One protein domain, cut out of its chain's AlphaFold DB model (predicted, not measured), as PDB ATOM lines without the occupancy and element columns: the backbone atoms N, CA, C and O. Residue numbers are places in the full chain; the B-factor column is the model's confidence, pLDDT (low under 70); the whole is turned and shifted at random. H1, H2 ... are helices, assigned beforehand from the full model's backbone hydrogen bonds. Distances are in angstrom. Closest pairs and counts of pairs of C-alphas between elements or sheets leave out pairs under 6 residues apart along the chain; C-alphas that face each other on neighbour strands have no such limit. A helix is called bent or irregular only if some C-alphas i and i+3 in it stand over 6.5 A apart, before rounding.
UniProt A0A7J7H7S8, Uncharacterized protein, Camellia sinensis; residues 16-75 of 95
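Overview. This is residues 16 to 75 of the 95 residues of an uncharacterized protein of Camellia sinensis (UniProt A0A7J7H7S8). This is an open, strung-out chain without a core: three separate helices that touch no other helix, with H1 and H2 following each other at one end and H3 alone at the far end of a long winding link. H1 with residues 21 to 24 sticks out past H2, the link folds back at residues 37 to 43 after H2, and it then wanders across to H3, which sticks out on its own. The printed part has 60 residues, with three named helices in the order H1, H2, H3 and no named strand; the class is all helix, though under half of the residues, 28 of the 60, are in named elements. The whole is extended, with a radius of gyration of the C-alphas of 18.9 A, and flat, with spans of 49 by 42 by 15 A.

Arrangement. H1, residues 16 to 20, touches no helix. A tight link of 4 residues leads from it to H2, residues 25 to 34, yet H1 and H2 are apart, with no C-alpha of the one within 8 A of the other. H3, residues 62 to 74, is apart from H2 and from H1 by the same test. Residues 16 to 24, of which 16 to 20 belong to H1, stand free, and so do residues 56 to 75, of which 62 to 74 belong to H3. Every backbone O i to N i+4 pair is within hydrogen-bond range in H1, H2 and H3.

Along the chain. H1 begins at C-alpha 16 at (154.279, 149.534, 188.421) and ends at Ala 20, 6.1 A from first to last C-alpha. H2 runs from Ile 25, with its C-alpha at (170.174, 155.502, 181.843), to Gln 34, 14.3 A from first to last C-alpha. H3, the longest helix with 13 residues, runs from Pro 62 to Ser 74 and ends at C-alpha 74 at (153.559, 179.463, 152.968), 18.1 A from first to last C-alpha. No helix is bent or irregular.

Size, cuts and confidence. The two C-alphas farthest apart are those of Glu 39 and Ala 75, at 52.9 A. The first and last printed C-alphas, those of Leu 16 and Ala 75, are 44.6 A apart. The link from H2 to H3 is long, with 27 residues, 35 to 61, and its C-alphas lie 3 to 25 A from the mean of all C-alphas; residues 37 to 43 of it stand free. The printed part has no cut. The mean pLDDT of the printed part is 92.3, and no printed residue is under 70.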
ATOM      1  N   LEU A  16     153.552 150.261 189.458       89.94
ATOM      2  CA  LEU A  16     154.279 149.534 188.421       89.94
ATOM      3  C   LEU A  16     155.101 150.478 187.538       89.94
ATOM      4  O   LEU A  16     156.264 150.191 187.267       89.94
ATOM      5  N   VAL A  17     154.530 151.621 187.140       87.25
ATOM      6  CA  VAL A  17     155.257 152.642 186.366       87.25
ATOM      7  C   VAL A  17     156.386 153.234 187.206       87.25
ATOM      8  O   VAL A  17     157.509 153.326 186.722       87.25
ATOM      9  N   ASN A  18     156.125 153.540 188.480       87.00
ATOM     10  CA  ASN A  18     157.134 154.087 189.390       87.00
ATOM     11  C   ASN A  18     158.312 153.122 189.595       87.00
ATOM     12  O   ASN A  18     159.466 153.549 189.572       87.00
ATOM     13  N   LYS A  19     158.036 151.821 189.766       87.81
ATOM     14  CA  LYS A  19     159.075 150.783 189.871       87.81
ATOM     15  C   LYS A  19     159.853 150.628 188.566       87.81
ATOM     16  O   LYS A  19     161.073 150.524 188.607       87.81
ATOM     17  N   ALA A  20     159.172 150.653 187.420       85.81
ATOM     18  CA  ALA A  20     159.820 150.562 186.111       85.81
ATOM     19  C   ALA A  20     160.744 151.760 185.824       85.81
ATOM     20  O   ALA A  20     161.779 151.590 185.188       85.81
ATOM     21  N   SER A  21     160.410 152.956 186.318       84.62
ATOM     22  CA  SER A  21     161.235 154.161 186.168       84.62
ATOM     23  C   SER A  21     162.271 154.367 187.280       84.62
ATOM     24  O   SER A  21     162.928 155.405 187.295       84.62
ATOM     25  N   ALA A  22     162.399 153.431 188.228       84.88
ATOM     26  CA  ALA A  22     163.236 153.612 189.418       84.88
ATOM     27  C   ALA A  22     164.728 153.782 189.088       84.88
ATOM     28  O   ALA A  22     165.448 154.446 189.828       84.88
ATOM     29  N   ILE A  23     165.184 153.212 187.969       87.06
ATOM     30  CA  ILE A  23     166.540 153.382 187.447       87.06
ATOM     31  C   ILE A  23     166.427 153.801 185.985       87.06
ATOM     32  O   ILE A  23     165.743 153.158 185.190       87.06
ATOM     33  N   SER A  24     167.113 154.881 185.619       88.94
ATOM     34  CA  SER A  24     167.185 155.349 184.235       88.94
ATOM     35  C   SER A  24     168.633 155.455 183.780       88.94
ATOM     36  O   SER A  24     169.517 155.760 184.581       88.94
ATOM     37  N   ILE A  25     168.862 155.279 182.474       89.19
ATOM     38  CA  ILE A  25     170.174 155.502 181.843       89.19
ATOM     39  C   ILE A  25     170.710 156.891 182.211       89.19
ATOM     40  O   ILE A  25     171.878 157.034 182.549       89.19
ATOM     41  N   ARG A  26     169.836 157.907 182.226       89.50
ATOM     42  CA  ARG A  26     170.203 159.273 182.615       89.50
ATOM     43  C   ARG A  26     170.657 159.383 184.072       89.50
ATOM     44  O   ARG A  26     171.597 160.118 184.334       89.50
ATOM     45  N   SER A  27     170.029 158.662 185.003       91.12
ATOM     46  CA  SER A  27     170.460 158.652 186.410       91.12
ATOM     47  C   SER A  27     171.870 158.088 186.554       91.12
ATOM     48  O   SER A  27     172.705 158.711 187.198       91.12
ATOM     49  N   VAL A  28     172.143 156.952 185.905       92.12
ATOM     50  CA  VAL A  28     173.467 156.313 185.932       92.12
ATOM     51  C   VAL A  28     174.514 157.202 185.257       92.12
ATOM     52  O   VAL A  28     175.605 157.376 185.785       92.12
ATOM     53  N   LEU A  29     174.183 157.817 184.116       92.56
ATOM     54  CA  LEU A  29     175.091 158.735 183.424       92.56
ATOM     55  C   LEU A  29     175.441 159.950 184.293       92.56
ATOM     56  O   LEU A  29     176.610 160.312 184.381       92.56
ATOM     57  N   ASN A  30     174.449 160.546 184.961       91.88
ATOM     58  CA  ASN A  30     174.674 161.669 185.870       91.88
ATOM     59  C   ASN A  30     175.580 161.276 187.042       91.88
ATOM     60  O   ASN A  30     176.477 162.038 187.382       91.88
ATOM     61  N   GLU A  31     175.371 160.096 187.631       94.25
ATOM     62  CA  GLU A  31     176.212 159.581 188.714       94.25
ATOM     63  C   GLU A  31     177.664 159.400 188.252       94.25
ATOM     64  O   GLU A  31     178.581 159.871 188.917       94.25
ATOM     65  N   VAL A  32     177.887 158.805 187.076       93.00
ATOM     66  CA  VAL A  32     179.237 158.667 186.502       93.00
ATOM     67  C   VAL A  32     179.885 160.034 186.278       93.00
ATOM     68  O   VAL A  32     181.030 160.230 186.672       93.00
ATOM     69  N   MET A  33     179.159 160.989 185.688       91.44
ATOM     70  CA  MET A  33     179.671 162.339 185.424       91.44
ATOM     71  C   MET A  33     180.007 163.106 186.712       91.44
ATOM     72  O   MET A  33     180.999 163.822 186.742       91.44
ATOM     73  N   GLN A  34     179.210 162.947 187.772       94.38
ATOM     74  CA  GLN A  34     179.436 163.594 189.072       94.38
ATOM     75  C   GLN A  34     180.652 163.051 189.830       94.38
ATOM     76  O   GLN A  34     181.143 163.720 190.731       94.38
ATOM     77  N   ASN A  35     181.116 161.847 189.494       94.94
ATOM     78  CA  ASN A  35     182.270 161.209 190.127       94.94
ATOM     79  C   ASN A  35     183.543 161.299 189.264       94.94
ATOM     80  O   ASN A  35     184.516 160.591 189.531       94.94
ATOM     81  N   MET A  36     183.542 162.126 188.214       93.62
ATOM     82  CA  MET A  36     184.750 162.419 187.443       93.62
ATOM     83  C   MET A  36     185.681 163.347 188.232       93.62
ATOM     84  O   MET A  36     185.219 164.231 188.947       93.62
ATOM     85  N   ASP A  37     186.989 163.141 188.088       95.12
ATOM     86  CA  ASP A  37     188.006 164.018 188.672       95.12
ATOM     87  C   ASP A  37     188.020 165.365 187.933       95.12
ATOM     88  O   ASP A  37     188.228 165.402 186.721       95.12
ATOM     89  N   GLU A  38     187.780 166.459 188.655       90.38
ATOM     90  CA  GLU A  38     187.770 167.818 188.095       90.38
ATOM     91  C   GLU A  38     189.174 168.285 187.671       90.38
ATOM     92  O   GLU A  38     189.293 169.144 186.795       90.38
ATOM     93  N   GLU A  39     190.231 167.699 188.240       95.31
ATOM     94  CA  GLU A  39     191.626 168.011 187.903       95.31
ATOM     95  C   GLU A  39     192.128 167.209 186.683       95.31
ATOM     96  O   GLU A  39     193.203 167.488 186.138       95.31
ATOM     97  N   ASP A  40     191.362 166.213 186.217       94.25
ATOM     98  CA  ASP A  40     191.687 165.444 185.017       94.25
ATOM     99  C   ASP A  40     191.347 166.234 183.746       94.25
ATOM    100  O   ASP A  40     190.192 166.416 183.364       94.25
ATOM    101  N   LEU A  41     192.388 166.671 183.038       93.62
ATOM    102  CA  LEU A  41     192.266 167.473 181.818       93.62
ATOM    103  C   LEU A  41     191.936 166.653 180.558       93.62
ATOM    104  O   LEU A  41     191.825 167.222 179.466       93.62
ATOM    105  N   ARG A  42     191.833 165.319 180.649       94.69
ATOM    106  CA  ARG A  42     191.481 164.491 179.488       94.69
ATOM    107  C   ARG A  42     190.042 164.784 179.051       94.69
ATOM    108  O   ARG A  42     189.138 164.803 179.880       94.69
ATOM    109  N   PRO A  43     189.786 164.954 177.744       91.19
ATOM    110  CA  PRO A  43     188.438 165.225 177.269       91.19
ATOM    111  C   PRO A  43     187.521 164.017 177.492       91.19
ATOM    112  O   PRO A  43     187.838 162.890 177.102       91.19
ATOM    113  N   THR A  44     186.343 164.265 178.058       90.06
ATOM    114  CA  THR A  44     185.284 163.261 178.200       90.06
ATOM    115  C   THR A  44     184.687 162.908 176.838       90.06
ATOM    116  O   THR A  44     184.318 163.792 176.065       90.06
ATOM    117  N   ILE A  45     184.523 161.611 176.560       89.62
ATOM    118  CA  ILE A  45     183.808 161.112 175.374       89.62
ATOM    119  C   ILE A  45     182.424 160.608 175.821       89.62
ATOM    120  O   ILE A  45     182.334 159.529 176.414       89.62
ATOM    121  N   PRO A  46     181.331 161.352 175.569       86.75
ATOM    122  CA  PRO A  46     180.017 161.021 176.113       86.75
ATOM    123  C   PRO A  46     179.303 159.947 175.272       86.75
ATOM    124  O   PRO A  46     178.446 160.239 174.442       86.75
ATOM    125  N   LEU A  47     179.635 158.675 175.511       88.62
ATOM    126  CA  LEU A  47     179.048 157.522 174.804       88.62
ATOM    127  C   LEU A  47     177.623 157.157 175.262       88.62
ATOM    128  O   LEU A  47     176.980 156.299 174.662       88.62
ATOM    129  N   GLY A  48     177.126 157.789 176.329       87.62
ATOM    130  CA  GLY A  48     175.781 157.568 176.869       87.62
ATOM    131  C   GLY A  48     174.692 158.469 176.274       87.62
ATOM    132  O   GLY A  48     173.531 158.354 176.670       87.62
ATOM    133  N   HIS A  49     175.034 159.389 175.366       85.38
ATOM    134  CA  HIS A  49     174.048 160.267 174.732       85.38
ATOM    135  C   HIS A  49     173.270 159.534 173.635       85.38
ATOM    136  O   HIS A  49     173.832 159.122 172.627       85.38
ATOM    137  N   GLY A  50     171.952 159.414 173.826       87.62
ATOM    138  CA  GLY A  50     171.037 158.905 172.799       87.62
ATOM    139  C   GLY A  50     170.597 159.955 171.773       87.62
ATOM    140  O   GLY A  50     170.056 159.591 170.736       87.62
ATOM    141  N   ASP A  51     170.816 161.242 172.057       89.69
ATOM    142  CA  ASP A  51     170.549 162.332 171.119       89.69
ATOM    143  C   ASP A  51     171.808 162.611 170.277       89.69
ATOM    144  O   ASP A  51     172.809 163.090 170.822       89.69
ATOM    145  N   PRO A  52     171.787 162.331 168.962       90.81
ATOM    146  CA  PRO A  52     172.940 162.570 168.106       90.81
ATOM    147  C   PRO A  52     173.216 164.063 167.885       90.81
ATOM    148  O   PRO A  52     174.350 164.421 167.581       90.81
ATOM    149  N   SER A  53     172.232 164.953 168.063       91.50
ATOM    150  CA  SER A  53     172.357 166.383 167.739       91.50
ATOM    151  C   SER A  53     173.368 167.140 168.611       91.50
ATOM    152  O   SER A  53     173.854 168.208 168.217       91.50
ATOM    153  N   ALA A  54     173.744 166.559 169.757       89.00
ATOM    154  CA  ALA A  54     174.827 167.040 170.612       89.00
ATOM    155  C   ALA A  54     176.189 167.047 169.891       89.00
ATOM    156  O   ALA A  54     177.075 167.828 170.237       89.00
ATOM    157  N   PHE A  55     176.356 166.208 168.867       90.44
ATOM    158  CA  PHE A  55     177.575 166.118 168.079       90.44
ATOM    159  C   PHE A  55     177.454 166.984 166.810       90.44
ATOM    160  O   PHE A  55     176.553 166.765 165.999       90.44
ATOM    161  N   PRO A  56     178.373 167.938 166.562       89.50
ATOM    162  CA  PRO A  56     178.311 168.810 165.384       89.50
ATOM    163  C   PRO A  56     178.358 168.082 164.034       89.50
ATOM    164  O   PRO A  56     177.929 168.637 163.029       89.50
ATOM    165  N   SER A  57     178.869 166.851 164.000       91.31
ATOM    166  CA  SER A  57     178.859 165.984 162.818       91.31
ATOM    167  C   SER A  57     177.468 165.448 162.460       91.31
ATOM    168  O   SER A  57     177.270 164.994 161.337       91.31
ATOM    169  N   PHE A  58     176.498 165.526 163.372       93.25
ATOM    170  CA  PHE A  58     175.119 165.101 163.156       93.25
ATOM    171  C   PHE A  58     174.223 166.325 162.954       93.25
ATOM    172  O   PHE A  58     173.397 166.687 163.794       93.25
ATOM    173  N   ARG A  59     174.413 166.997 161.817       94.25
ATOM    174  CA  ARG A  59     173.511 168.056 161.351       94.25
ATOM    175  C   ARG A  59     172.469 167.479 160.409       94.25
ATOM    176  O   ARG A  59     172.725 166.510 159.695       94.25
ATOM    177  N   THR A  60     171.285 168.082 160.427       94.94
ATOM    178  CA  THR A  60     170.263 167.777 159.428       94.94
ATOM    179  C   THR A  60     170.742 168.209 158.038       94.94
ATOM    180  O   THR A  60     171.681 168.993 157.901       94.94
ATOM    181  N   THR A  61     170.112 167.682 156.993       95.56
ATOM    182  CA  THR A  61     170.377 168.135 155.624       95.56
ATOM    183  C   THR A  61     169.798 169.541 155.410       95.56
ATOM    184  O   THR A  61     168.675 169.781 155.862       95.56
ATOM    185  N   PRO A  62     170.479 170.444 154.675       96.94
ATOM    186  CA  PRO A  62     169.931 171.759 154.326       96.94
ATOM    187  C   PRO A  62     168.549 171.686 153.662       96.94
ATOM    188  O   PRO A  62     167.695 172.524 153.913       96.94
ATOM    189  N   ILE A  63     168.271 170.609 152.914       97.94
ATOM    190  CA  ILE A  63     166.960 170.371 152.283       97.94
ATOM    191  C   ILE A  63     165.830 170.345 153.325       97.94
ATOM    192  O   ILE A  63     164.723 170.809 153.060       97.94
ATOM    193  N   ALA A  64     166.088 169.787 154.510       96.75
ATOM    194  CA  ALA A  64     165.099 169.736 155.579       96.75
ATOM    195  C   ALA A  64     164.886 171.119 156.213       96.75
ATOM    196  O   ALA A  64     163.758 171.452 156.566       96.75
ATOM    197  N   GLU A  65     165.943 171.922 156.334       97.88
ATOM    198  CA  GLU A  65     165.871 173.292 156.856       97.88
ATOM    199  C   GLU A  65     165.072 174.193 155.905       97.88
ATOM    200  O   GLU A  65     164.122 174.857 156.332       97.88
ATOM    201  N   ASP A  66     165.381 174.127 154.609       98.44
ATOM    202  CA  ASP A  66     164.672 174.858 153.558       98.44
ATOM    203  C   ASP A  66     163.189 174.469 153.518       98.44
ATOM    204  O   ASP A  66     162.315 175.335 153.523       98.44
ATOM    205  N   ALA A  67     162.876 173.171 153.587       96.31
ATOM    206  CA  ALA A  67     161.493 172.695 153.591       96.31
ATOM    207  C   ALA A  67     160.681 173.213 154.794       96.31
ATOM    208  O   ALA A  67     159.491 173.511 154.652       96.31
ATOM    209  N   VAL A  68     161.300 173.339 155.975       97.44
ATOM    210  CA  VAL A  68     160.657 173.934 157.160       97.44
ATOM    211  C   VAL A  68     160.418 175.433 156.950       97.44
ATOM    212  O   VAL A  68     159.324 175.917 157.247       97.44
ATOM    213  N   SER A  69     161.405 176.152 156.409       98.25
ATOM    214  CA  SER A  69     161.300 177.582 156.085       98.25
ATOM    215  C   SER A  69     160.178 177.854 155.077       98.25
ATOM    216  O   SER A  69     159.315 178.705 155.304       98.25
ATOM    217  N   ASP A  70     160.114 177.067 154.004       98.19
ATOM    218  CA  ASP A  70     159.082 177.171 152.974       98.19
ATOM    219  C   ASP A  70     157.686 176.874 153.529       98.19
ATOM    220  O   ASP A  70     156.723 177.596 153.244       98.19
ATOM    221  N   ALA A  71     157.556 175.832 154.358       96.56
ATOM    222  CA  ALA A  71     156.294 175.506 155.010       96.56
ATOM    223  C   ALA A  71     155.812 176.664 155.899       96.56
ATOM    224  O   ALA A  71     154.635 177.033 155.818       96.56
ATOM    225  N   LEU A  72     156.718 177.270 156.674       97.88
ATOM    226  CA  LEU A  72     156.439 178.424 157.527       97.88
ATOM    227  C   LEU A  72     155.990 179.640 156.703       97.88
ATOM    228  O   LEU A  72     154.914 180.186 156.953       97.88
ATOM    229  N   HIS A  73     156.763 180.032 155.687       98.31
ATOM    230  CA  HIS A  73     156.441 181.178 154.832       98.31
ATOM    231  C   HIS A  73     155.153 180.985 154.028       98.31
ATOM    232  O   HIS A  73     154.468 181.956 153.713       98.31
ATOM    233  N   SER A  74     154.784 179.741 153.715       97.50
ATOM    234  CA  SER A  74     153.559 179.463 152.968       97.50
ATOM    235  C   SER A  74     152.278 179.821 153.728       97.50
ATOM    236  O   SER A  74     151.243 180.019 153.093       97.50
ATOM    237  N   ALA A  75     152.318 179.834 155.068       96.88
ATOM    238  CA  ALA A  75     151.154 179.937 155.955       96.88
ATOM    239  C   ALA A  75     150.037 178.894 155.704       96.88
ATOM    240  O   ALA A  75     148.929 179.017 156.230       96.88
TER     241      ALA A  75